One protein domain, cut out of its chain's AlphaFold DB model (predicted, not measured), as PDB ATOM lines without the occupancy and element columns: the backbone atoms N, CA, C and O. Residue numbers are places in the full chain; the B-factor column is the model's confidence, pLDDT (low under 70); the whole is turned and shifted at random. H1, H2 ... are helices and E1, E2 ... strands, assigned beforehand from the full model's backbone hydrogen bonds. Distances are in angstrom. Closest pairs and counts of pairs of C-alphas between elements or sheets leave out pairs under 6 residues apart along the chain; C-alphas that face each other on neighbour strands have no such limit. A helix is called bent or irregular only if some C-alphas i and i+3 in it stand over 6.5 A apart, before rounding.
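Overview. This is residues 8 to 166 and 294 to 344 of the 344 residues of an uncharacterized protein of Pleurotus ostreatus PC15 (UniProt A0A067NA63). A small, strongly twisted and curled sheet of five strands has helix H2 packed on it, and the longer helices H6, H3 and H7 follow on from H2 in a chain of crossed contacts. H7 is at one end of the longest axis; the short helices H4 and H5 are at the other, reached from H3 by the long unnamed stretch 106 to 149. The 210 printed residues run H1 E1 E2 E3 E4 E5 H2 H3 H4 H5 H6 H7, and the sheet order is E4 E3 E2 E1 E5, antiparallel throughout. The class is mixed, helices and strands, with under half of the residues in named elements. The whole is compact, with a radius of gyration of the C-alphas of 17.5 A and spans of 55 by 42 by 37 A.

Along the chain. The strands are E1, residues 26 to 30, 13.3 A; E2, 38 to 45, 20.4 A, which bends by 50 degrees at residue 42; E3, 48 to 51; E4, 60 to 62; and E5, 72 to 74. The helices are H1, residues 18 to 24, from C-alpha 18 at (103.037, 127.615, 115.272); H2, 75 to 84, 14.3 A; H3, 92 to 105, 20.3 A; H4, 150 to 155; H5, 159 to 162; H6, 294 to 313, 30.0 A; and H7, 326 to 343, 25.8 A, to C-alpha 343 at (104.426, 112.268, 142.906). H3 and H6 are only just irregular: C-alphas 99 and 102 are 6.6 A apart, C-alphas 309 and 312 6.9 A.

Arrangement. E1 to E4 form a meander, each strand the antiparallel neighbour of the one before. Within hydrogen-bond range are N 29 and O 39 of E1 and E2, 2.8 A; N 42 and O 50 of E2 and E3, 2.9 A; N 61 and O 49 of E4 and E3, 2.8 A; and N 28 and O 73 of E1 and E5, 2.7 A. H2 and the sheet make two layers, a helix on one face of a sheet, at a height over the sheet of 8.8 A. H1 only grazes the sheet with residues 22 to 24, and H3 with 95 to 102. With residues 296 to 304 alone, H6 touches H2 at a steep tilt of 51 degrees, the same way, closest at the C-alphas of Leu 81 and Cys 300, 5.0 A. H3 touches H6, about perpendicular at 82 degrees, closest at the C-alphas of Ile 105 and Tyr 307, 5.9 A; it touches H7 at a steep tilt of 52 degrees, opposite ways, closest at those of Val 92 and Ala 336, 5.8 A. H4 and H5 are close but not clearly touching, the closest C-alphas being Leu 153 and Ser 159, 5.5 A. In H1, H2, H4 and H7 every O i to N i+4 pair is within hydrogen-bond range; H3 has 7 of 10, H6 14 of 16, and H5 is too short for such a pair.

Size, cuts and confidence. The C-alphas of Gly 14 and Glu 321, the two farthest apart, are 57.8 A apart. Residues 167 to 293 are not printed; C-alphas 166 and 294 are 11.1 A apart across the cut. The links H3 to H4 and H6 to H7 are long. The mean pLDDT of the printed part is 88.8, with residues 53 to 58, 139 to 141, 320 and 343 to 344 under 70.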
ATOM      1  N   GLU A   8     120.562 128.695 113.398       76.31
ATOM      2  CA  GLU A   8     120.655 127.457 112.615       76.31
ATOM      3  C   GLU A   8     120.178 126.202 113.361       76.31
ATOM      4  O   GLU A   8     119.768 125.234 112.723       76.31
ATOM      5  N   HIS A   9     120.147 126.225 114.696       78.06
ATOM      6  CA  HIS A   9     119.619 125.119 115.500       78.06
ATOM      7  C   HIS A   9     118.090 125.038 115.484       78.06
ATOM      8  O   HIS A   9     117.516 124.064 115.977       78.06
ATOM      9  N   PHE A  10     117.416 126.057 114.945       83.25
ATOM     10  CA  PHE A  10     115.965 126.122 114.886       83.25
ATOM     11  C   PHE A  10     115.441 126.078 113.448       83.25
ATOM     12  O   PHE A  10     116.113 126.504 112.507       83.25
ATOM     13  N   PRO A  11     114.188 125.624 113.264       87.62
ATOM     14  CA  PRO A  11     113.505 125.759 111.988       87.62
ATOM     15  C   PRO A  11     113.485 127.227 111.520       87.62
ATOM     16  O   PRO A  11     113.116 128.104 112.310       87.62
ATOM     17  N   PRO A  12     113.802 127.517 110.242       89.50
ATOM     18  CA  PRO A  12     113.704 128.863 109.689       89.50
ATOM     19  C   PRO A  12     112.313 129.477 109.880       89.50
ATOM     20  O   PRO A  12     111.287 128.794 109.776       89.50
ATOM     21  N   GLN A  13     112.266 130.793 110.103       88.62
ATOM     22  CA  GLN A  13     111.007 131.515 110.280       88.62
ATOM     23  C   GLN A  13     110.072 131.310 109.077       88.62
ATOM     24  O   GLN A  13     110.490 131.381 107.923       88.62
ATOM     25  N   GLY A  14     108.795 131.038 109.352       89.00
ATOM     26  CA  GLY A  14     107.773 130.804 108.326       89.00
ATOM     27  C   GLY A  14     107.763 129.395 107.724       89.00
ATOM     28  O   GLY A  14     106.808 129.054 107.032       89.00
ATOM     29  N   MET A  15     108.760 128.547 108.012       91.31
ATOM     30  CA  MET A  15     108.779 127.167 107.515       91.31
ATOM     31  C   MET A  15     107.736 126.279 108.205       91.31
ATOM     32  O   MET A  15     107.124 125.417 107.574       91.31
ATOM     33  N   LEU A  16     107.548 126.478 109.510       93.75
ATOM     34  CA  LEU A  16     106.604 125.725 110.324       93.75
ATOM     35  C   LEU A  16     105.453 126.625 110.765       93.75
ATOM     36  O   LEU A  16     105.652 127.775 111.157       93.75
ATOM     37  N   THR A  17     104.239 126.077 110.776       94.38
ATOM     38  CA  THR A  17     103.138 126.685 111.533       94.38
ATOM     39  C   THR A  17     103.474 126.680 113.026       94.38
ATOM     40  O   THR A  17     104.232 125.828 113.491       94.38
ATOM     41  N   LYS A  18     102.847 127.567 113.810       93.38
ATOM     42  CA  LYS A  18     103.037 127.615 115.272       93.38
ATOM     43  C   LYS A  18     102.875 126.239 115.929       93.38
ATOM     44  O   LYS A  18     103.701 125.835 116.731       93.38
ATOM     45  N   GLN A  19     101.852 125.488 115.530       92.00
ATOM     46  CA  GLN A  19     101.594 124.160 116.086       92.00
ATOM     47  C   GLN A  19     102.695 123.145 115.750       92.00
ATOM     48  O   GLN A  19     103.028 122.312 116.586       92.00
ATOM     49  N   GLN A  20     103.242 123.184 114.531       94.12
ATOM     50  CA  GLN A  20     104.373 122.331 114.153       94.12
ATOM     51  C   GLN A  20     105.631 122.730 114.923       94.12
ATOM     52  O   GLN A  20     106.315 121.860 115.444       94.12
ATOM     53  N   TYR A  21     105.903 124.029 115.037       92.94
ATOM     54  CA  TYR A  21     107.030 124.547 115.808       92.94
ATOM     55  C   TYR A  21     106.964 124.100 117.276       92.94
ATOM     56  O   TYR A  21     107.920 123.524 117.787       92.94
ATOM     57  N   ASP A  22     105.804 124.257 117.921       90.50
ATOM     58  CA  ASP A  22     105.579 123.812 119.301       90.50
ATOM     59  C   ASP A  22     105.806 122.295 119.458       90.50
ATOM     60  O   ASP A  22     106.349 121.850 120.471       90.50
ATOM     61  N   TYR A  23     105.420 121.496 118.455       92.38
ATOM     62  CA  TYR A  23     105.663 120.051 118.434       92.38
ATOM     63  C   TYR A  23     107.159 119.712 118.349       92.38
ATOM     64  O   TYR A  23     107.641 118.935 119.170       92.38
ATOM     65  N   PHE A  24     107.895 120.301 117.400       91.12
ATOM     66  CA  PHE A  24     109.320 120.004 117.196       91.12
ATOM     67  C   PHE A  24     110.218 120.545 118.315       91.12
ATOM     68  O   PHE A  24     111.263 119.969 118.588       91.12
ATOM     69  N   ASN A  25     109.784 121.583 119.029       89.75
ATOM     70  CA  ASN A  25     110.512 122.102 120.189       89.75
ATOM     71  C   ASN A  25     110.184 121.390 121.504       89.75
ATOM     72  O   ASN A  25     110.726 121.750 122.551       89.75
ATOM     73  N   THR A  26     109.288 120.402 121.487       90.75
ATOM     74  CA  THR A  26     108.880 119.689 122.695       90.75
ATOM     75  C   THR A  26     109.294 118.223 122.634       90.75
ATOM     76  O   THR A  26     108.792 117.439 121.828       90.75
ATOM     77  N   GLY A  27     110.144 117.832 123.579       92.44
ATOM     78  CA  GLY A  27     110.582 116.456 123.776       92.44
ATOM     79  C   GLY A  27     109.925 115.779 124.977       92.44
ATOM     80  O   GLY A  27     109.329 116.408 125.851       92.44
ATOM     81  N   MET A  28     110.082 114.467 125.031       93.81
ATOM     82  CA  MET A  28     109.867 113.613 126.183       93.81
ATOM     83  C   MET A  28     111.173 112.856 126.424       93.81
ATOM     84  O   MET A  28     111.530 111.975 125.643       93.81
ATOM     85  N   GLY A  29     111.897 113.228 127.477       93.81
ATOM     86  CA  GLY A  29     113.057 112.473 127.941       93.81
ATOM     87  C   GLY A  29     112.601 111.215 128.666       93.81
ATOM     88  O   GLY A  29     111.661 111.281 129.461       93.81
ATOM     89  N   ILE A  30     113.253 110.087 128.392       94.00
ATOM     90  CA  ILE A  30     112.983 108.790 129.015       94.00
ATOM     91  C   ILE A  30     114.312 108.177 129.464       94.00
ATOM     92  O   ILE A  30     115.241 108.070 128.671       94.00
ATOM     93  N   GLY A  31     114.399 107.740 130.719       91.75
ATOM     94  CA  GLY A  31     115.555 106.999 131.228       91.75
ATOM     95  C   GLY A  31     115.921 107.354 132.663       91.75
ATOM     96  O   GLY A  31     115.397 108.299 133.250       91.75
ATOM     97  N   THR A  32     116.860 106.606 133.246       89.38
ATOM     98  CA  THR A  32     117.257 106.819 134.652       89.38
ATOM     99  C   THR A  32     118.110 108.072 134.874       89.38
ATOM    100  O   THR A  32     118.298 108.482 136.018       89.38
ATOM    101  N   THR A  33     118.600 108.690 133.797       86.94
ATOM    102  CA  THR A  33     119.277 109.996 133.798       86.94
ATOM    103  C   THR A  33     118.289 111.164 133.808       86.94
ATOM    104  O   THR A  33     118.662 112.296 134.105       86.94
ATOM    105  N   ILE A  34     117.009 110.901 133.530       87.06
ATOM    106  CA  ILE A  34     115.940 111.893 133.559       87.06
ATOM    107  C   ILE A  34     115.325 111.904 134.954       87.06
ATOM    108  O   ILE A  34     114.800 110.894 135.420       87.06
ATOM    109  N   MET A  35     115.326 113.053 135.632       81.31
ATOM    110  CA  MET A  35     114.672 113.174 136.938       81.31
ATOM    111  C   MET A  35     113.183 112.811 136.840       81.31
ATOM    112  O   MET A  35     112.442 113.412 136.070       81.31
ATOM    113  N   GLY A  36     112.714 111.853 137.644       80.94
ATOM    114  CA  GLY A  36     111.351 111.312 137.537       80.94
ATOM    115  C   GLY A  36     111.143 110.319 136.384       80.94
ATOM    116  O   GLY A  36     110.001 109.969 136.105       80.94
ATOM    117  N   VAL A  37     112.224 109.852 135.744       87.31
ATOM    118  CA  VAL A  37     112.291 108.791 134.720       87.31
ATOM    119  C   VAL A  37     111.690 109.142 133.360       87.31
ATOM    120  O   VAL A  37     112.223 108.744 132.327       87.31
ATOM    121  N   ILE A  38     110.600 109.899 133.336       90.25
ATOM    122  CA  ILE A  38     109.960 110.375 132.117       90.25
ATOM    123  C   ILE A  38     109.545 111.830 132.292       90.25
ATOM    124  O   ILE A  38     108.868 112.178 133.263       90.25
ATOM    125  N   ARG A  39     109.962 112.707 131.374       89.50
ATOM    126  CA  ARG A  39     109.701 114.148 131.488       89.50
ATOM    127  C   ARG A  39     109.452 114.817 130.164       89.50
ATOM    128  O   ARG A  39     110.219 114.649 129.228       89.50
ATOM    129  N   LYS A  40     108.438 115.683 130.150       91.44
ATOM    130  CA  LYS A  40     108.248 116.652 129.078       91.44
ATOM    131  C   LYS A  40     109.315 117.741 129.193       91.44
ATOM    132  O   LYS A  40     109.453 118.365 130.246       91.44
ATOM    133  N   LEU A  41     110.029 117.962 128.102       91.50
ATOM    134  CA  LEU A  41     111.152 118.878 127.990       91.50
ATOM    135  C   LEU A  41     110.907 119.867 126.852       91.50
ATOM    136  O   LEU A  41     110.185 119.564 125.901       91.50
ATOM    137  N   VAL A  42     111.515 121.042 126.953       89.94
ATOM    138  CA  VAL A  42     111.524 122.054 125.894       89.94
ATOM    139  C   VAL A  42     112.951 122.218 125.404       89.94
ATOM    140  O   VAL A  42     113.869 122.331 126.213       89.94
ATOM    141  N   TYR A  43     113.122 122.196 124.088       86.44
ATOM    142  CA  TYR A  43     114.390 122.463 123.429       86.44
ATOM    143  C   TYR A  43     114.705 123.963 123.506       86.44
ATOM    144  O   TYR A  43     113.883 124.790 123.103       86.44
ATOM    145  N   PHE A  44     115.864 124.314 124.065       79.44
ATOM    146  CA  PHE A  44     116.279 125.702 124.301       79.44
ATOM    147  C   PHE A  44     117.483 126.122 123.461       79.44
ATOM    148  O   PHE A  44     117.548 127.278 123.048       79.44
ATOM    149  N   SER A  45     118.435 125.219 123.225       72.88
ATOM    150  CA  SER A  45     119.620 125.489 122.406       72.88
ATOM    151  C   SER A  45     120.210 124.219 121.815       72.88
ATOM    152  O   SER A  45     119.740 123.144 122.168       72.88
ATOM    153  N   GLY A  46     121.209 124.360 120.926       73.44
ATOM    154  CA  GLY A  46     121.802 123.307 120.074       73.44
ATOM    155  C   GLY A  46     121.936 121.932 120.727       73.44
ATOM    156  O   GLY A  46     121.645 120.915 120.110       73.44
ATOM    157  N   ASN A  47     122.259 121.924 122.022       83.31
ATOM    158  CA  ASN A  47     122.432 120.716 122.813       83.31
ATOM    159  C   ASN A  47     121.636 120.689 124.126       83.31
ATOM    160  O   ASN A  47     121.933 119.890 125.012       83.31
ATOM    161  N   MET A  48     120.695 121.609 124.345       87.12
ATOM    162  CA  MET A  48     120.073 121.784 125.657       87.12
ATOM    163  C   MET A  48     118.562 121.674 125.619       87.12
ATOM    164  O   MET A  48     117.855 122.384 124.899       87.12
ATOM    165  N   PHE A  49     118.072 120.849 126.532       89.19
ATOM    166  CA  PHE A  49     116.679 120.767 126.909       89.19
ATOM    167  C   PHE A  49     116.511 121.271 128.332       89.19
ATOM    168  O   PHE A  49     117.392 121.105 129.172       89.19
ATOM    169  N   GLY A  50     115.344 121.807 128.652       86.50
ATOM    170  CA  GLY A  50     115.011 122.021 130.050       86.50
ATOM    171  C   GLY A  50     113.554 121.787 130.383       86.50
ATOM    172  O   GLY A  50     112.745 121.372 129.546       86.50
ATOM    173  N   GLY A  51     113.246 121.985 131.661       80.19
ATOM    174  CA  GLY A  51     111.932 121.702 132.222       80.19
ATOM    175  C   GLY A  51     110.829 122.505 131.534       80.19
ATOM    176  O   GLY A  51     110.933 123.717 131.351       80.19
ATOM    177  N   HIS A  52     109.734 121.837 131.170       74.69
ATOM    178  CA  HIS A  52     108.530 122.528 130.720       74.69
ATOM    179  C   HIS A  52     107.980 123.429 131.847       74.69
ATOM    180  O   HIS A  52     108.034 123.043 133.013       74.69
ATOM    181  N   LYS A  53     107.395 124.592 131.500       61.38
ATOM    182  CA  LYS A  53     106.953 125.683 132.416       61.38
ATOM    183  C   LYS A  53     106.082 125.273 133.615       61.38
ATOM    184  O   LYS A  53     105.844 126.069 134.510       61.38
ATOM    185  N   THR A  54     105.564 124.057 133.612       60.88
ATOM    186  CA  THR A  54     104.706 123.481 134.650       60.88
ATOM    187  C   THR A  54     105.492 122.803 135.779       60.88
ATOM    188  O   THR A  54     104.889 122.120 136.597       60.88
ATOM    189  N   ILE A  55     106.823 122.921 135.804       60.66
ATOM    190  CA  ILE A  55     107.698 122.269 136.786       60.66
ATOM    191  C   ILE A  55     108.330 123.344 137.681       60.66
ATOM    192  O   ILE A  55     108.939 124.282 137.179       60.66
ATOM    193  N   ALA A  56     108.201 123.193 139.003       58.34
ATOM    194  CA  ALA A  56     108.729 124.134 140.001       58.34
ATOM    195  C   ALA A  56     110.263 124.064 140.191       58.34
ATOM    196  O   ALA A  56     110.838 124.886 140.897       58.34
ATOM    197  N   MET A  57     110.930 123.093 139.562       65.88
ATOM    198  CA  MET A  57     112.385 122.922 139.576       65.88
ATOM    199  C   MET A  57     113.002 123.245 138.218       65.88
ATOM    200  O   MET A  57     112.489 122.837 137.172       65.88
ATOM    201  N   VAL A  58     114.162 123.901 138.250       66.56
ATOM    202  CA  VAL A  58     114.995 124.123 137.066       66.56
ATOM    203  C   VAL A  58     115.656 122.799 136.685       66.56
ATOM    204  O   VAL A  58     116.523 122.296 137.393       66.56
ATOM    205  N   ILE A  59     115.226 122.228 135.561       78.12
ATOM    206  CA  ILE A  59     115.868 121.067 134.938       78.12
ATOM    207  C   ILE A  59     116.593 121.569 133.701       78.12
ATOM    208  O   ILE A  59     115.969 122.221 132.865       78.12
ATOM    209  N   SER A  60     117.871 121.232 133.588       85.19
ATOM    210  CA  SER A  60     118.683 121.439 132.395       85.19
ATOM    211  C   SER A  60     119.340 120.112 132.035       85.19
ATOM    212  O   SER A  60     119.952 119.476 132.892       85.19
ATOM    213  N   ILE A  61     119.152 119.669 130.799       87.69
ATOM    214  CA  ILE A  61     119.688 118.420 130.264       87.69
ATOM    215  C   ILE A  61     120.518 118.774 129.042       87.69
ATOM    216  O   ILE A  61     120.004 119.364 128.092       87.69
ATOM    217  N   VAL A  62     121.786 118.377 129.078       88.88
ATOM    218  CA  VAL A  62     122.649 118.347 127.899       88.88
ATOM    219  C   VAL A  62     122.304 117.078 127.124       88.88
ATOM    220  O   VAL A  62     122.300 115.991 127.705       88.88
ATOM    221  N   TRP A  63     121.910 117.218 125.860       88.25
ATOM    222  CA  TRP A  63     121.361 116.119 125.072       88.25
ATOM    223  C   TRP A  63     122.438 115.104 124.694       88.25
ATOM    224  O   TRP A  63     122.270 113.923 124.982       88.25
ATOM    225  N   GLU A  64     123.547 115.569 124.131       87.88
ATOM    226  CA  GLU A  64     124.726 114.789 123.762       87.88
ATOM    227  C   GLU A  64     125.927 115.265 124.587       87.88
ATOM    228  O   GLU A  64     126.298 116.436 124.551       87.88
ATOM    229  N   SER A  65     126.533 114.389 125.387       85.31
ATOM    230  CA  SER A  65     127.741 114.723 126.155       85.31
ATOM    231  C   SER A  65     128.517 113.467 126.528       85.31
ATOM    232  O   SER A  65     127.922 112.409 126.711       85.31
ATOM    233  N   TYR A  66     129.842 113.577 126.667       81.44
ATOM    234  CA  TYR A  66     130.710 112.481 127.127       81.44
ATOM    235  C   TYR A  66     130.524 111.165 126.345       81.44
ATOM    236  O   TYR A  66     130.521 110.081 126.929       81.44
ATOM    237  N   GLY A  67     130.332 111.256 125.025       77.44
ATOM    238  CA  GLY A  67     130.152 110.090 124.154       77.44
ATOM    239  C   GLY A  67     128.794 109.388 124.277       77.44
ATOM    240  O   GLY A  67     128.647 108.277 123.772       77.44
ATOM    241  N   VAL A  68     127.805 109.999 124.941       82.25
ATOM    242  CA  VAL A  68     126.449 109.449 125.073       82.25
ATOM    243  C   VAL A  68     125.379 110.487 124.748       82.25
ATOM    244  O   VAL A  68     125.508 111.666 125.080       82.25
ATOM    245  N   THR A  69     124.273 110.019 124.169       88.44
ATOM    246  CA  THR A  69     123.082 110.842 123.932       88.44
ATOM    247  C   THR A  69     121.925 110.396 124.815       88.44
ATOM    248  O   THR A  69     121.571 109.214 124.879       88.44
ATOM    249  N   VAL A  70     121.301 111.353 125.496       92.06
ATOM    250  CA  VAL A  70     120.101 111.132 126.302       92.06
ATOM    251  C   VAL A  70     118.931 110.781 125.387       92.06
ATOM    252  O   VAL A  70     118.670 111.455 124.387       92.06
ATOM    253  N   PHE A  71     118.180 109.737 125.740       94.44
ATOM    254  CA  PHE A  71     117.036 109.310 124.946       94.44
ATOM    255  C   PHE A  71     115.858 110.280 125.113       94.44
ATOM    256  O   PHE A  71     115.110 110.251 126.094       94.44
ATOM    257  N   ILE A  72     115.715 111.168 124.130       94.00
ATOM    258  CA  ILE A  72     114.645 112.156 124.027       94.00
ATOM    259  C   ILE A  72     113.957 111.952 122.681       94.00
ATOM    260  O   ILE A  72     114.601 111.908 121.637       94.00
ATOM    261  N   ALA A  73     112.632 111.845 122.699       94.88
ATOM    262  CA  ALA A  73     111.815 111.782 121.492       94.88
ATOM    263  C   ALA A  73     110.723 112.850 121.554       94.88
ATOM    264  O   ALA A  73     110.320 113.248 122.643       94.88
ATOM    265  N   HIS A  74     110.187 113.297 120.415       94.81
ATOM    266  CA  HIS A  74     108.996 114.154 120.434       94.81
ATOM    267  C   HIS A  74     107.863 113.489 121.227       94.81
ATOM    268  O   HIS A  74     107.739 112.264 121.227       94.81
ATOM    269  N   VAL A  75     107.007 114.287 121.869       93.44
ATOM    270  CA  VAL A  75     105.972 113.774 122.792       93.44
ATOM    271  C   VAL A  75     105.110 112.676 122.161       93.44
ATOM    272  O   VAL A  75     104.954 111.609 122.747       93.44
ATOM    273  N   ALA A  76     104.616 112.890 120.938       94.38
ATOM    274  CA  ALA A  76     103.808 111.888 120.243       94.38
ATOM    275  C   ALA A  76     104.615 110.629 119.869       94.38
ATOM    276  O   ALA A  76     104.091 109.520 119.938       94.38
ATOM    277  N   CYS A  77     105.900 110.775 119.518       96.44
ATOM    278  CA  CYS A  77     106.790 109.638 119.269       96.44
ATOM    279  C   CYS A  77     106.997 108.803 120.538       96.44
ATOM    280  O   CYS A  77     106.926 107.577 120.489       96.44
ATOM    281  N   ALA A  78     107.217 109.460 121.677       96.50
ATOM    282  CA  ALA A  78     107.352 108.799 122.967       96.50
ATOM    283  C   ALA A  78     106.058 108.086 123.377       96.50
ATOM    284  O   ALA A  78     106.108 106.950 123.839       96.50
ATOM    285  N   ASP A  79     104.893 108.697 123.164       96.19
ATOM    286  CA  ASP A  79     103.611 108.059 123.467       96.19
ATOM    287  C   ASP A  79     103.333 106.845 122.559       96.19
ATOM    288  O   ASP A  79     102.841 105.819 123.036       96.19
ATOM    289  N   LEU A  80     103.717 106.898 121.277       97.62
ATOM    290  CA  LEU A  80     103.675 105.741 120.373       97.62
ATOM    291  C   LEU A  80     104.631 104.625 120.805       97.62
ATOM    292  O   LEU A  80     104.254 103.452 120.783       97.62
ATOM    293  N   LEU A  81     105.843 104.974 121.241       97.81
ATOM    294  CA  LEU A  81     106.796 104.007 121.782       97.81
ATOM    295  C   LEU A  81     106.216 103.324 123.024       97.81
ATOM    296  O   LEU A  81     106.198 102.099 123.115       97.81
ATOM    297  N   ARG A  82     105.663 104.107 123.952       97.25
ATOM    298  CA  ARG A  82     104.989 103.586 125.144       97.25
ATOM    299  C   ARG A  82     103.853 102.647 124.774       97.25
ATOM    300  O   ARG A  82     103.746 101.586 125.376       97.25
ATOM    301  N   ARG A  83     103.051 102.980 123.763       96.69
ATOM    302  CA  ARG A  83     102.015 102.085 123.237       96.69
ATOM    303  C   ARG A  83     102.586 100.778 122.692       96.69
ATOM    304  O   ARG A  83     102.065  99.721 123.038       96.69
ATOM    305  N   ALA A  84     103.659 100.820 121.902       97.50
ATOM    306  CA  ALA A  84     104.302  99.612 121.381       97.50
ATOM    307  C   ALA A  84     104.750  98.671 122.515       97.50
ATOM    308  O   ALA A  84     104.562  97.458 122.432       97.50
ATOM    309  N   PHE A  85     105.244  99.237 123.620       97.31
ATOM    310  CA  PHE A  85     105.632  98.516 124.836       97.31
ATOM    311  C   PHE A  85     104.478  98.257 125.823       97.31
ATOM    312  O   PHE A  85     104.714  97.713 126.899       97.31
ATOM    313  N   ARG A  86     103.234  98.637 125.495       95.88
ATOM    314  CA  ARG A  86     102.055  98.550 126.384       95.88
ATOM    315  C   ARG A  86     102.238  99.275 127.734       95.88
ATOM    316  O   ARG A  86     101.694  98.871 128.753       95.88
ATOM    317  N   CYS A  87     102.975 100.383 127.720       95.44
ATOM    318  CA  CYS A  87     103.397 101.185 128.873       95.44
ATOM    319  C   CYS A  87     102.799 102.616 128.874       95.44
ATOM    320  O   CYS A  87     103.448 103.587 129.281       95.44
ATOM    321  N   GLU A  88     101.567 102.791 128.380       93.75
ATOM    322  CA  GLU A  88     100.897 104.108 128.334       93.75
ATOM    323  C   GLU A  88     100.507 104.643 129.725       93.75
ATOM    324  O   GLU A  88     100.384 105.853 129.917       93.75
ATOM    325  N   GLU A  89     100.342 103.773 130.721       91.69
ATOM    326  CA  GLU A  89     100.073 104.185 132.102       91.69
ATOM    327  C   GLU A  89     101.353 104.584 132.835       91.69
ATOM    328  O   GLU A  89     102.413 103.995 132.623       91.69
ATOM    329  N   LEU A  90     101.243 105.575 133.722       89.62
ATOM    330  CA  LEU A  90     102.330 106.008 134.597       89.62
ATOM    331  C   LEU A  90     102.273 105.226 135.911       89.62
ATOM    332  O   LEU A  90     101.743 105.701 136.910       89.62
ATOM    333  N   ASN A  91     102.809 104.011 135.886       92.50
ATOM    334  CA  ASN A  91     103.034 103.196 137.073       92.50
ATOM    335  C   ASN A  91     104.494 102.719 137.097       92.50
ATOM    336  O   ASN A  91     105.176 102.730 136.071       92.50
ATOM    337  N   VAL A  92     104.982 102.308 138.271       92.62
ATOM    338  CA  VAL A  92     106.393 101.931 138.454       92.62
ATOM    339  C   VAL A  92     106.808 100.829 137.478       92.62
ATOM    340  O   VAL A  92     107.847 100.960 136.845       92.62
ATOM    341  N   ALA A  93     105.992  99.786 137.290       93.44
ATOM    342  CA  ALA A  93     106.325  98.676 136.397       93.44
ATOM    343  C   ALA A  93     106.567  99.142 134.950       93.44
ATOM    344  O   ALA A  93     107.589  98.798 134.353       93.44
ATOM    345  N   ASN A  94     105.683  99.990 134.423       95.38
ATOM    346  CA  ASN A  94     105.812 100.563 133.086       95.38
ATOM    347  C   ASN A  94     107.037 101.474 132.969       95.38
ATOM    348  O   ASN A  94     107.772 101.399 131.988       95.38
ATOM    349  N   LEU A  95     107.287 102.317 133.973       94.75
ATOM    350  CA  LEU A  95     108.453 103.205 133.986       94.75
ATOM    351  C   LEU A  95     109.768 102.424 134.022       94.75
ATOM    352  O   LEU A  95     110.726 102.815 133.359       94.75
ATOM    353  N   VAL A  96     109.808 101.304 134.743       95.19
ATOM    354  CA  VAL A  96     110.973 100.414 134.761       95.19
ATOM    355  C   VAL A  96     111.206  99.822 133.375       95.19
ATOM    356  O   VAL A  96     112.337  99.860 132.897       95.19
ATOM    357  N   THR A  97     110.161  99.333 132.701       95.44
ATOM    358  CA  THR A  97     110.270  98.831 131.319       95.44
ATOM    359  C   THR A  97     110.803  99.901 130.367       95.44
ATOM    360  O   THR A  97     111.684  99.612 129.567       95.44
ATOM    361  N   LEU A  98     110.334 101.147 130.482       95.31
ATOM    362  CA  LEU A  98     110.812 102.252 129.645       95.31
ATOM    363  C   LEU A  98     112.278 102.613 129.924       95.31
ATOM    364  O   LEU A  98     113.051 102.760 128.983       95.31
ATOM    365  N   CYS A  99     112.679 102.704 131.197       94.69
ATOM    366  CA  CYS A  99     114.082 102.914 131.582       94.69
ATOM    367  C   CYS A  99     115.009 101.822 131.057       94.69
ATOM    368  O   CYS A  99     116.157 102.085 130.723       94.69
ATOM    369  N   GLN A 100     114.517 100.591 131.024       95.44
ATOM    370  CA  GLN A 100     115.300  99.433 130.637       95.44
ATOM    371  C   GLN A 100     115.626  99.411 129.136       95.44
ATOM    372  O   GLN A 100     116.551  98.709 128.742       95.44
ATOM    373  N   ILE A 101     114.903 100.159 128.292       95.88
ATOM    374  CA  ILE A 101     115.115 100.160 126.835       95.88
ATOM    375  C   ILE A 101     116.576 100.484 126.496       95.88
ATOM    376  O   ILE A 101     117.224  99.707 125.796       95.88
ATOM    377  N   THR A 102     117.113 101.582 127.033       93.88
ATOM    378  CA  THR A 102     118.501 102.010 126.785       93.88
ATOM    379  C   THR A 102     119.528 101.113 127.475       93.88
ATOM    380  O   THR A 102     120.649 100.994 127.003       93.88
ATOM    381  N   GLU A 103     119.151 100.439 128.561       93.00
ATOM    382  CA  GLU A 103     120.031  99.504 129.276       93.00
ATOM    383  C   GLU A 103     120.163  98.152 128.547       93.00
ATOM    384  O   GLU A 103     121.202  97.500 128.609       93.00
ATOM    385  N   VAL A 104     119.107  97.710 127.853       95.56
ATOM    386  CA  VAL A 104     119.074  96.431 127.118       95.56
ATOM    387  C   VAL A 104     119.574  96.582 125.686       95.56
ATOM    388  O   VAL A 104     120.306  95.721 125.197       95.56
ATOM    389  N   ILE A 105     119.162  97.642 124.990       96.38
ATOM    390  CA  ILE A 105     119.562  97.866 123.596       96.38
ATOM    391  C   ILE A 105     120.960  98.493 123.524       96.38
ATOM    392  O   ILE A 105     121.753  98.114 122.658       96.38
ATOM    393  N   GLY A 106     121.254  99.417 124.439       93.25
ATOM    394  CA  GLY A 106     122.437 100.273 124.442       93.25
ATOM    395  C   GLY A 106     122.065 101.759 124.452       93.25
ATOM    396  O   GLY A 106     120.925 102.142 124.164       93.25
ATOM    397  N   THR A 107     123.037 102.602 124.793       91.12
ATOM    398  CA  THR A 107     122.891 104.063 124.771       91.12
ATOM    399  C   THR A 107     122.735 104.574 123.345       91.12
ATOM    400  O   THR A 107     123.266 103.975 122.409       91.12
ATOM    401  N   CYS A 108     122.024 105.690 123.172       92.69
ATOM    402  CA  CYS A 108     121.889 106.300 121.855       92.69
ATOM    403  C   CYS A 108     123.248 106.732 121.290       92.69
ATOM    404  O   CYS A 108     124.135 107.129 122.051       92.69
ATOM    405  N   GLY A 109     123.369 106.672 119.961       88.50
ATOM    406  CA  GLY A 109     124.535 107.153 119.224       88.50
ATOM    407  C   GLY A 109     124.749 108.664 119.355       88.50
ATOM    408  O   GLY A 109     123.939 109.368 119.962       88.50
ATOM    409  N   ILE A 110     125.849 109.140 118.778       85.44
ATOM    410  CA  ILE A 110     126.280 110.547 118.754       85.44
ATOM    411  C   ILE A 110     126.367 111.058 117.306       85.44
ATOM    412  O   ILE A 110     126.350 110.245 116.375       85.44
ATOM    413  N   GLY A 111     126.486 112.371 117.105       82.31
ATOM    414  CA  GLY A 111     126.692 112.973 115.778       82.31
ATOM    415  C   GLY A 111     125.523 112.686 114.832       82.31
ATOM    416  O   GLY A 111     124.357 112.838 115.206       82.31
ATOM    417  N   HIS A 112     125.808 112.160 113.639       81.62
ATOM    418  CA  HIS A 112     124.778 111.754 112.679       81.62
ATOM    419  C   HIS A 112     123.816 110.697 113.239       81.62
ATOM    420  O   HIS A 112     122.675 110.593 112.779       81.62
ATOM    421  N   ASP A 113     124.259 109.921 114.233       86.69
ATOM    422  CA  ASP A 113     123.451 108.916 114.915       86.69
ATOM    423  C   ASP A 113     122.852 109.409 116.247       86.69
ATOM    424  O   ASP A 113     122.288 108.610 117.006       86.69
ATOM    425  N   ALA A 114     122.911 110.717 116.529       83.75
ATOM    426  CA  ALA A 114     122.338 111.323 117.727       83.75
ATOM    427  C   ALA A 114     120.867 110.922 117.923       83.75
ATOM    428  O   ALA A 114     120.006 111.072 117.052       83.75
ATOM    429  N   GLY A 115     120.574 110.364 119.100       84.94
ATOM    430  CA  GLY A 115     119.231 109.924 119.483       84.94
ATOM    431  C   GLY A 115     118.789 108.580 118.888       84.94
ATOM    432  O   GLY A 115     117.698 108.112 119.224       84.94
ATOM    433  N   ARG A 116     119.612 107.925 118.060       92.06
ATOM    434  CA  ARG A 116     119.312 106.603 117.491       92.06
ATOM    435  C   ARG A 116     119.768 105.492 118.425       92.06
ATOM    436  O   ARG A 116     120.897 105.502 118.909       92.06
ATOM    437  N   LEU A 117     118.895 104.515 118.654       95.44
ATOM    438  CA  LEU A 117     119.229 103.337 119.449       95.44
ATOM    439  C   LEU A 117     120.058 102.338 118.618       95.44
ATOM    440  O   LEU A 117     119.734 102.113 117.446       95.44
ATOM    441  N   PRO A 118     121.089 101.703 119.204       95.12
ATOM    442  CA  PRO A 118     121.885 100.692 118.515       95.12
ATOM    443  C   PRO A 118     121.035  99.520 118.005       95.12
ATOM    444  O   PRO A 118     120.040  99.145 118.621       95.12
ATOM    445  N   PHE A 119     121.458  98.889 116.906       96.19
ATOM    446  CA  PHE A 119     120.825  97.692 116.316       96.19
ATOM    447  C   PHE A 119     119.393  97.869 115.777       96.19
ATOM    448  O   PHE A 119     118.809  96.894 115.304       96.19
ATOM    449  N   VAL A 120     118.827  99.074 115.835       96.81
ATOM    450  CA  VAL A 120     117.495  99.388 115.306       96.81
ATOM    451  C   VAL A 120     117.613  99.785 113.835       96.81
ATOM    452  O   VAL A 120     118.290 100.758 113.501       96.81
ATOM    453  N   ASP A 121     116.938  99.046 112.954       95.88
ATOM    454  CA  ASP A 121     116.946  99.289 111.507       95.88
ATOM    455  C   ASP A 121     115.899 100.342 111.102       95.88
ATOM    456  O   ASP A 121     114.845 100.032 110.542       95.88
ATOM    457  N   TYR A 122     116.157 101.614 111.425       94.06
ATOM    458  CA  TYR A 122     115.224 102.705 111.107       94.06
ATOM    459  C   TYR A 122     115.008 102.881 109.590       94.06
ATOM    460  O   TYR A 122     113.926 103.292 109.164       94.06
ATOM    461  N   GLU A 123     116.017 102.574 108.773       94.81
ATOM    462  CA  GLU A 123     115.998 102.732 107.317       94.81
ATOM    463  C   GLU A 123     115.352 101.546 106.592       94.81
ATOM    464  O   GLU A 123     114.858 101.713 105.474       94.81
ATOM    465  N   GLY A 124     115.322 100.357 107.192       95.69
ATOM    466  CA  GLY A 124     114.689  99.175 106.612       95.69
ATOM    467  C   GLY A 124     113.193  99.054 106.898       95.69
ATOM    468  O   GLY A 124     112.487  98.364 106.151       95.69
ATOM    469  N   VAL A 125     112.675  99.757 107.913       94.94
ATOM    470  CA  VAL A 125     111.270  99.651 108.345       94.94
ATOM    471  C   VAL A 125     110.371 100.790 107.852       94.94
ATOM    472  O   VAL A 125     110.793 101.907 107.548       94.94
ATOM    473  N   GLY A 126     109.068 100.503 107.771       92.31
ATOM    474  CA  GLY A 126     108.038 101.486 107.430       92.31
ATOM    475  C   GLY A 126     108.236 102.131 106.055       92.31
ATOM    476  O   GLY A 126     108.178 101.466 105.024       92.31
ATOM    477  N   GLU A 127     108.428 103.452 106.046       92.62
ATOM    478  CA  GLU A 127     108.602 104.261 104.828       92.62
ATOM    479  C   GLU A 127     110.062 104.302 104.326       92.62
ATOM    480  O   GLU A 127     110.322 104.954 103.315       92.62
ATOM    481  N   LYS A 128     110.993 103.611 105.004       94.31
ATOM    482  CA  LYS A 128     112.403 103.438 104.613       94.31
ATOM    483  C   LYS A 128     113.151 104.750 104.366       94.31
ATOM    484  O   LYS A 128     113.528 105.085 103.238       94.31
ATOM    485  N   ILE A 129     113.301 105.538 105.428       91.94
ATOM    486  CA  ILE A 129     113.821 106.908 105.362       91.94
ATOM    487  C   ILE A 129     115.134 107.000 106.129       91.94
ATOM    488  O   ILE A 129     115.145 106.789 107.335       91.94
ATOM    489  N   ASP A 130     116.193 107.424 105.440       91.62
ATOM    490  CA  ASP A 130     117.436 107.861 106.079       91.62
ATOM    491  C   ASP A 130     117.394 109.378 106.319       91.62
ATOM    492  O   ASP A 130     117.305 110.172 105.369       91.62
ATOM    493  N   LEU A 131     117.415 109.762 107.598       90.31
ATOM    494  CA  LEU A 131     117.440 111.154 108.046       90.31
ATOM    495  C   LEU A 131     118.847 111.704 108.285       90.31
ATOM    496  O   LEU A 131     118.983 112.919 108.404       90.31
ATOM    497  N   ARG A 132     119.883 110.858 108.318       89.38
ATOM    498  CA  ARG A 132     121.257 111.272 108.650       89.38
ATOM    499  C   ARG A 132     121.799 112.296 107.667       89.38
ATOM    500  O   ARG A 132     122.456 113.241 108.063       89.38
ATOM    501  N   LYS A 133     121.398 112.194 106.399       89.69
ATOM    502  CA  LYS A 133     121.743 113.159 105.342       89.69
ATOM    503  C   LYS A 133     121.246 114.597 105.569       89.69
ATOM    504  O   LYS A 133     121.567 115.465 104.766       89.69
ATOM    505  N   PHE A 134     120.375 114.823 106.552       90.69
ATOM    506  CA  PHE A 134     119.913 116.159 106.939       90.69
ATOM    507  C   PHE A 134     120.573 116.649 108.228       90.69
ATOM    508  O   PHE A 134     120.326 117.779 108.624       90.69
ATOM    509  N   TRP A 135     121.371 115.819 108.892       87.62
ATOM    510  CA  TRP A 135     122.194 116.230 110.016       87.62
ATOM    511  C   TRP A 135     123.565 116.637 109.499       87.62
ATOM    512  O   TRP A 135     124.119 115.971 108.625       87.62
ATOM    513  N   HIS A 136     124.099 117.722 110.042       85.56
ATOM    514  CA  HIS A 136     125.475 118.141 109.815       85.56
ATOM    515  C   HIS A 136     126.244 117.974 111.118       85.56
ATOM    516  O   HIS A 136     125.860 118.548 112.141       85.56
ATOM    517  N   ASP A 137     127.300 117.168 111.057       74.75
ATOM    518  CA  ASP A 137     128.157 116.884 112.202       74.75
ATOM    519  C   ASP A 137     129.194 117.985 112.381       74.75
ATOM    520  O   ASP A 137     129.679 118.593 111.421       74.75
ATOM    521  N   HIS A 138     129.554 118.209 113.637       70.38
ATOM    522  CA  HIS A 138     130.666 119.070 113.990       70.38
ATOM    523  C   HIS A 138     131.988 118.294 114.023       70.38
ATOM    524  O   HIS A 138     132.027 117.064 113.956       70.38
ATOM    525  N   ALA A 139     133.101 119.028 114.082       67.88
ATOM    526  CA  ALA A 139     134.425 118.426 114.178       67.88
ATOM    527  C   ALA A 139     134.538 117.521 115.429       67.88
ATOM    528  O   ALA A 139     133.872 117.780 116.434       67.88
ATOM    529  N   PRO A 140     135.394 116.482 115.410       65.50
ATOM    530  CA  PRO A 140     135.621 115.634 116.581       65.50
ATOM    531  C   PRO A 140     135.948 116.454 117.843       65.50
ATOM    532  O   PRO A 140     136.846 117.297 117.809       65.50
ATOM    533  N   GLY A 141     135.245 116.184 118.951       65.56
ATOM    534  CA  GLY A 141     135.383 116.905 120.228       65.56
ATOM    535  C   GLY A 141     134.454 118.116 120.406       65.56
ATOM    536  O   GLY A 141     134.646 118.893 121.342       65.56
ATOM    537  N   ASP A 142     133.484 118.291 119.506       73.44
ATOM    538  CA  ASP A 142     132.462 119.341 119.557       73.44
ATOM    539  C   ASP A 142     131.049 118.741 119.710       73.44
ATOM    540  O   ASP A 142     130.101 119.122 119.015       73.44
ATOM    541  N   GLU A 143     130.922 117.739 120.593       73.50
ATOM    542  CA  GLU A 143     129.681 116.995 120.812       73.50
ATOM    543  C   GLU A 143     128.489 117.918 121.110       73.50
ATOM    544  O   GLU A 143     128.548 118.841 121.931       73.50
ATOM    545  N   GLY A 144     127.370 117.612 120.454       72.44
ATOM    546  CA  GLY A 144     126.100 118.296 120.639       72.44
ATOM    547  C   GLY A 144     125.931 119.631 119.922       72.44
ATOM    548  O   GLY A 144     124.890 120.262 120.084       72.44
ATOM    549  N   ASN A 145     126.879 120.050 119.087       77.62
ATOM    550  CA  ASN A 145     126.637 121.169 118.174       77.62
ATOM    551  C   ASN A 145     125.941 120.753 116.867       77.62
ATOM    552  O   ASN A 145     125.659 121.605 116.036       77.62
ATOM    553  N   ASN A 146     125.595 119.471 116.700       79.81
ATOM    554  CA  ASN A 146     124.906 118.957 115.512       79.81
ATOM    555  C   ASN A 146     123.669 119.801 115.168       79.81
ATOM    556  O   ASN A 146     122.807 120.040 116.019       79.81
ATOM    557  N   PHE A 147     123.532 120.196 113.902       84.25
ATOM    558  CA  PHE A 147     122.355 120.933 113.447       84.25
ATOM    559  C   PHE A 147     121.611 120.185 112.345       84.25
ATOM    560  O   PHE A 147     122.188 119.480 111.514       84.25
ATOM    561  N   PHE A 148     120.290 120.346 112.352       87.25
ATOM    562  CA  PHE A 148     119.402 119.721 111.386       87.25
ATOM    563  C   PHE A 148     119.072 120.700 110.256       87.25
ATOM    564  O   PHE A 148     118.514 121.774 110.487       87.25
ATOM    565  N   ASP A 149     119.369 120.325 109.016       91.12
ATOM    566  CA  ASP A 149     119.077 121.115 107.827       91.12
ATOM    567  C   ASP A 149     117.595 121.030 107.448       91.12
ATOM    568  O   ASP A 149     117.141 120.280 106.574       91.12
ATOM    569  N   TRP A 150     116.819 121.870 108.125       90.88
ATOM    570  CA  TRP A 150     115.398 122.047 107.879       90.88
ATOM    571  C   TRP A 150     115.102 122.446 106.425       90.88
ATOM    572  O   TRP A 150     114.124 121.967 105.845       90.88
ATOM    573  N   LYS A 151     115.942 123.282 105.798       92.19
ATOM    574  CA  LYS A 151     115.718 123.731 104.413       92.19
ATOM    575  C   LYS A 151     115.870 122.567 103.439       92.19
ATOM    576  O   LYS A 151     114.978 122.360 102.612       92.19
ATOM    577  N   ALA A 152     116.928 121.770 103.585       94.06
ATOM    578  CA  ALA A 152     117.135 120.568 102.786       94.06
ATOM    579  C   ALA A 152     115.992 119.560 102.977       94.06
ATOM    580  O   ALA A 152     115.491 119.008 101.992       94.06
ATOM    581  N   LEU A 153     115.502 119.358 104.210       94.69
ATOM    582  CA  LEU A 153     114.328 118.510 104.446       94.69
ATOM    583  C   LEU A 153     113.097 119.040 103.695       94.69
ATOM    584  O   LEU A 153     112.427 118.269 103.001       94.69
ATOM    585  N   GLY A 154     112.815 120.340 103.812       92.81
ATOM    586  CA  GLY A 154     111.662 120.999 103.194       92.81
ATOM    587  C   GLY A 154     111.658 120.947 101.664       92.81
ATOM    588  O   GLY A 154     110.591 120.847 101.062       92.81
ATOM    589  N   GLN A 155     112.838 120.955 101.042       94.00
ATOM    590  CA  GLN A 155     113.014 120.851  99.588       94.00
ATOM    591  C   GLN A 155     113.071 119.399  99.085       94.00
ATOM    592  O   GLN A 155     112.990 119.144  97.885       94.00
ATOM    593  N   SER A 156     113.191 118.424  99.988       95.44
ATOM    594  CA  SER A 156     113.279 117.011  99.628       95.44
ATOM    595  C   SER A 156     111.908 116.349  99.420       95.44
ATOM    596  O   SER A 156     110.862 116.829  99.865       95.44
ATOM    597  N   LYS A 157     111.920 115.128  98.867       94.62
ATOM    598  CA  LYS A 157     110.741 114.238  98.825       94.62
ATOM    599  C   LYS A 157     110.190 113.856 100.214       94.62
ATOM    600  O   LYS A 157     109.109 113.274 100.306       94.62
ATOM    601  N   TYR A 158     110.926 114.155 101.287       95.69
ATOM    602  CA  TYR A 158     110.555 113.881 102.676       95.69
ATOM    603  C   TYR A 158     109.972 115.102 103.400       95.69
ATOM    604  O   TYR A 158     109.726 115.034 104.599       95.69
ATOM    605  N   SER A 159     109.655 116.188 102.691       94.88
ATOM    606  CA  SER A 159     109.050 117.398 103.274       94.88
ATOM    607  C   SER A 159     107.758 117.146 104.060       94.88
ATOM    608  O   SER A 159     107.388 117.925 104.929       94.88
ATOM    609  N   TRP A 160     107.061 116.031 103.818       95.00
ATOM    610  CA  TRP A 160     105.894 115.630 104.603       95.00
ATOM    611  C   TRP A 160     106.226 115.248 106.059       95.00
ATOM    612  O   TRP A 160     105.307 115.223 106.876       95.00
ATOM    613  N   LEU A 161     107.493 115.020 106.412       95.31
ATOM    614  CA  LEU A 161     107.934 114.711 107.778       95.31
ATOM    615  C   LEU A 161     107.776 115.871 108.762       95.31
ATOM    616  O   LEU A 161     107.669 115.632 109.957       95.31
ATOM    617  N   ILE A 162     107.653 117.109 108.274       94.44
ATOM    618  CA  ILE A 162     107.379 118.283 109.119       94.44
ATOM    619  C   ILE A 162     105.934 118.308 109.655       94.44
ATOM    620  O   ILE A 162     105.505 119.272 110.289       94.44
ATOM    621  N   ASN A 163     105.119 117.299 109.335       95.62
ATOM    622  CA  ASN A 163     103.738 117.217 109.791       95.62
ATOM    623  C   ASN A 163     103.651 116.529 111.151       95.62
ATOM    624  O   ASN A 163     104.414 115.628 111.484       95.62
ATOM    625  N   ARG A 164     102.645 116.940 111.913       94.75
ATOM    626  CA  ARG A 164     102.350 116.417 113.240       94.75
ATOM    627  C   ARG A 164     101.688 115.029 113.179       94.75
ATOM    628  O   ARG A 164     100.704 114.886 112.447       94.75
ATOM    629  N   PRO A 165     102.170 114.026 113.939       95.19
ATOM    630  CA  PRO A 165     101.585 112.683 113.979       95.19
ATOM    631  C   PRO A 165     100.446 112.520 115.002       95.19
ATOM    632  O   PRO A 165      99.925 111.418 115.154       95.19
ATOM    633  N   ASP A 166     100.075 113.585 115.711       92.00
ATOM    634  CA  ASP A 166      99.072 113.614 116.786       92.00
ATOM    635  C   ASP A 166      97.768 114.325 116.370       92.00
ATOM    636  O   ASP A 166      96.975 114.759 117.205       92.00
ATOM    637  N   ARG A 294     102.328 106.540 111.000       96.44
ATOM    638  CA  ARG A 294     102.581 105.162 110.536       96.44
ATOM    639  C   ARG A 294     104.077 104.857 110.418       96.44
ATOM    640  O   ARG A 294     104.509 103.757 110.766       96.44
ATOM    641  N   TRP A 295     104.860 105.820 109.938       96.44
ATOM    642  CA  TRP A 295     106.314 105.693 109.873       96.44
ATOM    643  C   TRP A 295     106.932 105.571 111.270       96.44
ATOM    644  O   TRP A 295     107.613 104.583 111.529       96.44
ATOM    645  N   ILE A 296     106.608 106.486 112.192       97.44
ATOM    646  CA  ILE A 296     107.089 106.434 113.583       97.44
ATOM    647  C   ILE A 296     106.682 105.123 114.258       97.44
ATOM    648  O   ILE A 296     107.497 104.503 114.932       97.44
ATOM    649  N   TRP A 297     105.441 104.675 114.052       97.94
ATOM    650  CA  TRP A 297     104.963 103.406 114.595       97.94
ATOM    651  C   TRP A 297     105.829 102.224 114.156       97.94
ATOM    652  O   TRP A 297     106.167 101.383 114.983       97.94
ATOM    653  N   SER A 298     106.243 102.196 112.887       97.81
ATOM    654  CA  SER A 298     107.136 101.151 112.373       97.81
ATOM    655  C   SER A 298     108.486 101.173 113.100       97.81
ATOM    656  O   SER A 298     108.974 100.124 113.509       97.81
ATOM    657  N   SER A 299     109.045 102.362 113.356       97.56
ATOM    658  CA  SER A 299     110.266 102.514 114.158       97.56
ATOM    659  C   SER A 299     110.070 102.064 115.611       97.56
ATOM    660  O   SER A 299     110.934 101.400 116.173       97.56
ATOM    661  N   CYS A 300     108.925 102.367 116.233       98.25
ATOM    662  CA  CYS A 300     108.609 101.902 117.587       98.25
ATOM    663  C   CYS A 300     108.493 100.371 117.661       98.25
ATOM    664  O   CYS A 300     108.968  99.769 118.626       98.25
ATOM    665  N   GLN A 301     107.878  99.742 116.655       98.31
ATOM    666  CA  GLN A 301     107.804  98.284 116.552       98.31
ATOM    667  C   GLN A 301     109.192  97.664 116.379       98.31
ATOM    668  O   GLN A 301     109.472  96.637 116.991       98.31
ATOM    669  N   GLU A 302     110.071  98.308 115.614       98.44
ATOM    670  CA  GLU A 302     111.444  97.844 115.424       98.44
ATOM    671  C   GLU A 302     112.281  97.958 116.703       98.44
ATOM    672  O   GLU A 302     112.940  96.998 117.095       98.44
ATOM    673  N   ILE A 303     112.174  99.076 117.433       98.44
ATOM    674  CA  ILE A 303     112.792  99.223 118.762       98.44
ATOM    675  C   ILE A 303     112.315  98.105 119.695       98.44
ATOM    676  O   ILE A 303     113.125  97.481 120.382       98.44
ATOM    677  N   LYS A 304     111.008  97.817 119.704       98.44
ATOM    678  CA  LYS A 304     110.452  96.720 120.499       98.44
ATOM    679  C   LYS A 304     111.008  95.360 120.074       98.44
ATOM    680  O   LYS A 304     111.396  94.586 120.940       98.44
ATOM    681  N   ARG A 305     111.085  95.078 118.772       98.38
ATOM    682  CA  ARG A 305     111.640  93.823 118.245       98.38
ATOM    683  C   ARG A 305     113.084  93.616 118.709       98.38
ATOM    684  O   ARG A 305     113.427  92.529 119.167       98.38
ATOM    685  N   VAL A 306     113.916  94.652 118.612       98.38
ATOM    686  CA  VAL A 306     115.322  94.615 119.048       98.38
ATOM    687  C   VAL A 306     115.430  94.429 120.560       98.38
ATOM    688  O   VAL A 306     116.222  93.605 121.017       98.38
ATOM    689  N   TYR A 307     114.616  95.151 121.335       98.06
ATOM    690  CA  TYR A 307     114.538  94.980 122.784       98.06
ATOM    691  C   TYR A 307     114.163  93.543 123.163       98.06
ATOM    692  O   TYR A 307     114.884  92.914 123.933       98.06
ATOM    693  N   ASP A 308     113.079  93.006 122.592       97.38
ATOM    694  CA  ASP A 308     112.582  91.660 122.895       97.38
ATOM    695  C   ASP A 308     113.627  90.589 122.533       97.38
ATOM    696  O   ASP A 308     113.780  89.610 123.258       97.38
ATOM    697  N   ALA A 309     114.391  90.791 121.454       97.25
ATOM    698  CA  ALA A 309     115.461  89.883 121.043       97.25
ATOM    699  C   ALA A 309     116.682  89.913 121.983       97.25
ATOM    700  O   ALA A 309     117.342  88.894 122.165       97.25
ATOM    701  N   LYS A 310     116.997  91.069 122.580       96.62
ATOM    702  CA  LYS A 310     118.169  91.244 123.457       96.62
ATOM    703  C   LYS A 310     117.880  90.978 124.928       96.62
ATOM    704  O   LYS A 310     118.780  90.546 125.651       96.62
ATOM    705  N   LEU A 311     116.647  91.219 125.375       95.06
ATOM    706  CA  LEU A 311     116.232  91.084 126.770       95.06
ATOM    707  C   LEU A 311     116.619  89.726 127.395       95.06
ATOM    708  O   LEU A 311     117.176  89.763 128.497       95.06
ATOM    709  N   PRO A 312     116.427  88.563 126.732       92.88
ATOM    710  CA  PRO A 312     116.781  87.257 127.298       92.88
ATOM    711  C   PRO A 312     118.273  87.102 127.616       92.88
ATOM    712  O   PRO A 312     118.636  86.410 128.558       92.88
ATOM    713  N   THR A 313     119.136  87.774 126.850       92.19
ATOM    714  CA  THR A 313     120.599  87.756 127.031       92.19
ATOM    715  C   THR A 313     121.125  88.919 127.872       92.19
ATOM    716  O   THR A 313     122.329  89.047 128.079       92.19
ATOM    717  N   SER A 314     120.239  89.803 128.331       92.75
ATOM    718  CA  SER A 314     120.622  90.996 129.078       92.75
ATOM    719  C   SER A 314     120.760  90.713 130.582       92.75
ATOM    720  O   SER A 314     120.114  89.800 131.105       92.75
ATOM    721  N   PRO A 315     121.478  91.569 131.336       91.12
ATOM    722  CA  PRO A 315     121.517  91.501 132.800       91.12
ATOM    723  C   PRO A 315     120.153  91.673 133.482       91.12
ATOM    724  O   PRO A 315     120.050  91.499 134.692       91.12
ATOM    725  N   PHE A 316     119.104  92.038 132.744       89.94
ATOM    726  CA  PHE A 316     117.770  92.323 133.266       89.94
ATOM    727  C   PHE A 316     116.744  91.223 132.967       89.94
ATOM    728  O   PHE A 316     115.542  91.458 133.113       89.94
ATOM    729  N   VAL A 317     117.201  90.049 132.524       87.81
ATOM    730  CA  VAL A 317     116.340  88.896 132.258       87.81
ATOM    731  C   VAL A 317     115.513  88.519 133.497       87.81
ATOM    732  O   VAL A 317     115.976  88.585 134.642       87.81
ATOM    733  N   VAL A 318     114.260  88.139 133.256       82.31
ATOM    734  CA  VAL A 318     113.398  87.494 134.248       82.31
ATOM    735  C   VAL A 318     113.460  86.000 133.961       82.31
ATOM    736  O   VAL A 318     113.212  85.584 132.833       82.31
ATOM    737  N   THR A 319     113.855  85.214 134.959       75.69
ATOM    738  CA  THR A 319     113.928  83.747 134.855       75.69
ATOM    739  C   THR A 319     112.546  83.150 134.586       75.69
ATOM    740  O   THR A 319     111.529  83.777 134.884       75.69
ATOM    741  N   GLU A 320     112.501  81.931 134.044       69.62
ATOM    742  CA  GLU A 320     111.245  81.236 133.713       69.62
ATOM    743  C   GLU A 320     110.321  81.062 134.931       69.62
ATOM    744  O   GLU A 320     109.102  81.136 134.804       69.62
ATOM    745  N   GLU A 321     110.893  80.954 136.134       72.19
ATOM    746  CA  GLU A 321     110.169  80.878 137.412       72.19
ATOM    747  C   GLU A 321     109.692  82.251 137.936       72.19
ATOM    748  O   GLU A 321     109.221  82.379 139.066       72.19
ATOM    749  N   GLY A 322     109.846  83.323 137.152       76.44
ATOM    750  CA  GLY A 322     109.490  84.692 137.544       76.44
ATOM    751  C   GLY A 322     110.516  85.378 138.455       76.44
ATOM    752  O   GLY A 322     110.318  86.525 138.873       76.44
ATOM    753  N   GLY A 323     111.642  84.723 138.749       80.62
ATOM    754  CA  GLY A 323     112.753  85.300 139.501       80.62
ATOM    755  C   GLY A 323     113.422  86.439 138.727       80.62
ATOM    756  O   GLY A 323     113.862  86.265 137.592       80.62
ATOM    757  N   LYS A 324     113.507  87.620 139.343       87.50
ATOM    758  CA  LYS A 324     114.138  88.812 138.753       87.50
ATOM    759  C   LYS A 324     115.640  88.838 139.033       87.50
ATOM    760  O   LYS A 324     116.044  88.604 140.178       87.50
ATOM    761  N   SER A 325     116.439  89.214 138.034       88.25
ATOM    762  CA  SER A 325     117.874  89.456 138.214       88.25
ATOM    763  C   SER A 325     118.162  90.567 139.238       88.25
ATOM    764  O   SER A 325     117.296  91.387 139.570       88.25
ATOM    765  N   LYS A 326     119.404  90.620 139.738       91.38
ATOM    766  CA  LYS A 326     119.854  91.659 140.678       91.38
ATOM    767  C   LYS A 326     119.691  93.059 140.074       91.38
ATOM    768  O   LYS A 326     119.073  93.920 140.691       91.38
ATOM    769  N   GLN A 327     120.139  93.242 138.835       92.19
ATOM    770  CA  GLN A 327     120.075  94.508 138.105       92.19
ATOM    771  C   GLN A 327     118.626  94.944 137.862       92.19
ATOM    772  O   GLN A 327     118.306  96.128 137.964       92.19
ATOM    773  N   ARG A 328     117.708  93.996 137.611       92.69
ATOM    774  CA  ARG A 328     116.278  94.310 137.501       92.69
ATOM    775  C   ARG A 328     115.712  94.832 138.819       92.69
ATOM    776  O   ARG A 328     114.986  95.822 138.802       92.69
ATOM    777  N   LYS A 329     116.048  94.204 139.949       93.38
ATOM    778  CA  LYS A 329     115.600  94.650 141.281       93.38
ATOM    779  C   LYS A 329     116.161  96.031 141.639       93.38
ATOM    780  O   LYS A 329     115.426  96.869 142.151       93.38
ATOM    781  N   GLU A 330     117.431  96.285 141.328       94.00
ATOM    782  CA  GLU A 330     118.075  97.589 141.537       94.00
ATOM    783  C   GLU A 330     117.413  98.692 140.703       94.00
ATOM    784  O   GLU A 330     117.104  99.766 141.225       94.00
ATOM    785  N   LEU A 331     117.118  98.412 139.429       93.88
ATOM    786  CA  LEU A 331     116.403  99.347 138.563       93.88
ATOM    787  C   LEU A 331     114.989  99.633 139.084       93.88
ATOM    788  O   LEU A 331     114.575 100.790 139.118       93.88
ATOM    789  N   GLU A 332     114.257  98.606 139.523       94.69
ATOM    790  CA  GLU A 332     112.927  98.762 140.124       94.69
ATOM    791  C   GLU A 332     112.962  99.655 141.369       94.69
ATOM    792  O   GLU A 332     112.149 100.574 141.479       94.69
ATOM    793  N   ALA A 333     113.929  99.443 142.265       94.06
ATOM    794  CA  ALA A 333     114.108 100.270 143.455       94.06
ATOM    795  C   ALA A 333     114.431 101.731 143.094       94.06
ATOM    796  O   ALA A 333     113.783 102.650 143.608       94.06
ATOM    797  N   LYS A 334     115.367 101.950 142.159       93.69
ATOM    798  CA  LYS A 334     115.753 103.287 141.679       93.69
ATOM    799  C   LYS A 334     114.561 104.025 141.066       93.69
ATOM    800  O   LYS A 334     114.278 105.165 141.431       93.69
ATOM    801  N   VAL A 335     113.824 103.372 140.167       93.31
ATOM    802  CA  VAL A 335     112.655 103.965 139.501       93.31
ATOM    803  C   VAL A 335     111.535 104.247 140.500       93.31
ATOM    804  O   VAL A 335     110.937 105.320 140.442       93.31
ATOM    805  N   ALA A 336     111.275 103.346 141.450       93.19
ATOM    806  CA  ALA A 336     110.277 103.569 142.492       93.19
ATOM    807  C   ALA A 336     110.617 104.795 143.355       93.19
ATOM    808  O   ALA A 336     109.733 105.600 143.654       93.19
ATOM    809  N   GLN A 337     111.889 104.971 143.722       91.75
ATOM    810  CA  GLN A 337     112.347 106.143 144.467       91.75
ATOM    811  C   GLN A 337     112.166 107.435 143.655       91.75
ATOM    812  O   GLN A 337     111.569 108.392 144.149       91.75
ATOM    813  N   MET A 338     112.607 107.449 142.394       88.75
ATOM    814  CA  MET A 338     112.471 108.616 141.514       88.75
ATOM    815  C   MET A 338     111.004 108.970 141.230       88.75
ATOM    816  O   MET A 338     110.659 110.148 141.145       88.75
ATOM    817  N   PHE A 339     110.130 107.969 141.109       86.50
ATOM    818  CA  PHE A 339     108.698 108.174 140.895       86.50
ATOM    819  C   PHE A 339     108.007 108.764 142.131       86.50
ATOM    820  O   PHE A 339     107.176 109.663 141.996       86.50
ATOM    821  N   LYS A 340     108.389 108.333 143.342       84.94
ATOM    822  CA  LYS A 340     107.898 108.936 144.594       84.94
ATOM    823  C   LYS A 340     108.265 110.414 144.691       84.94
ATOM    824  O   LYS A 340     107.393 111.219 144.986       84.94
ATOM    825  N   MET A 341     109.508 110.775 144.370       76.38
ATOM    826  CA  MET A 341     109.953 112.178 144.350       76.38
ATOM    827  C   MET A 341     109.205 113.045 143.332       76.38
ATOM    828  O   MET A 341     109.178 114.257 143.480       76.38
ATOM    829  N   TYR A 342     108.639 112.444 142.283       70.06
ATOM    830  CA  TYR A 342     107.802 113.160 141.324       70.06
ATOM    831  C   TYR A 342     106.346 113.304 141.788       70.06
ATOM    832  O   TYR A 342     105.672 114.259 141.419       70.06
ATOM    833  N   SER A 343     105.840 112.321 142.526       68.00
ATOM    834  CA  SER A 343     104.426 112.268 142.906       68.00
ATOM    835  C   SER A 343     104.097 113.143 144.122       68.00
ATOM    836  O   SER A 343     102.917 113.333 144.414       68.00
ATOM    837  N   MET A 344     105.127 113.624 144.826       55.72
ATOM    838  CA  MET A 344     105.064 114.672 145.852       55.72
ATOM    839  C   MET A 344     105.232 116.036 145.190       55.72
ATOM    840  O   MET A 344     104.506 116.963 145.605       55.72
TER     841      MET A 344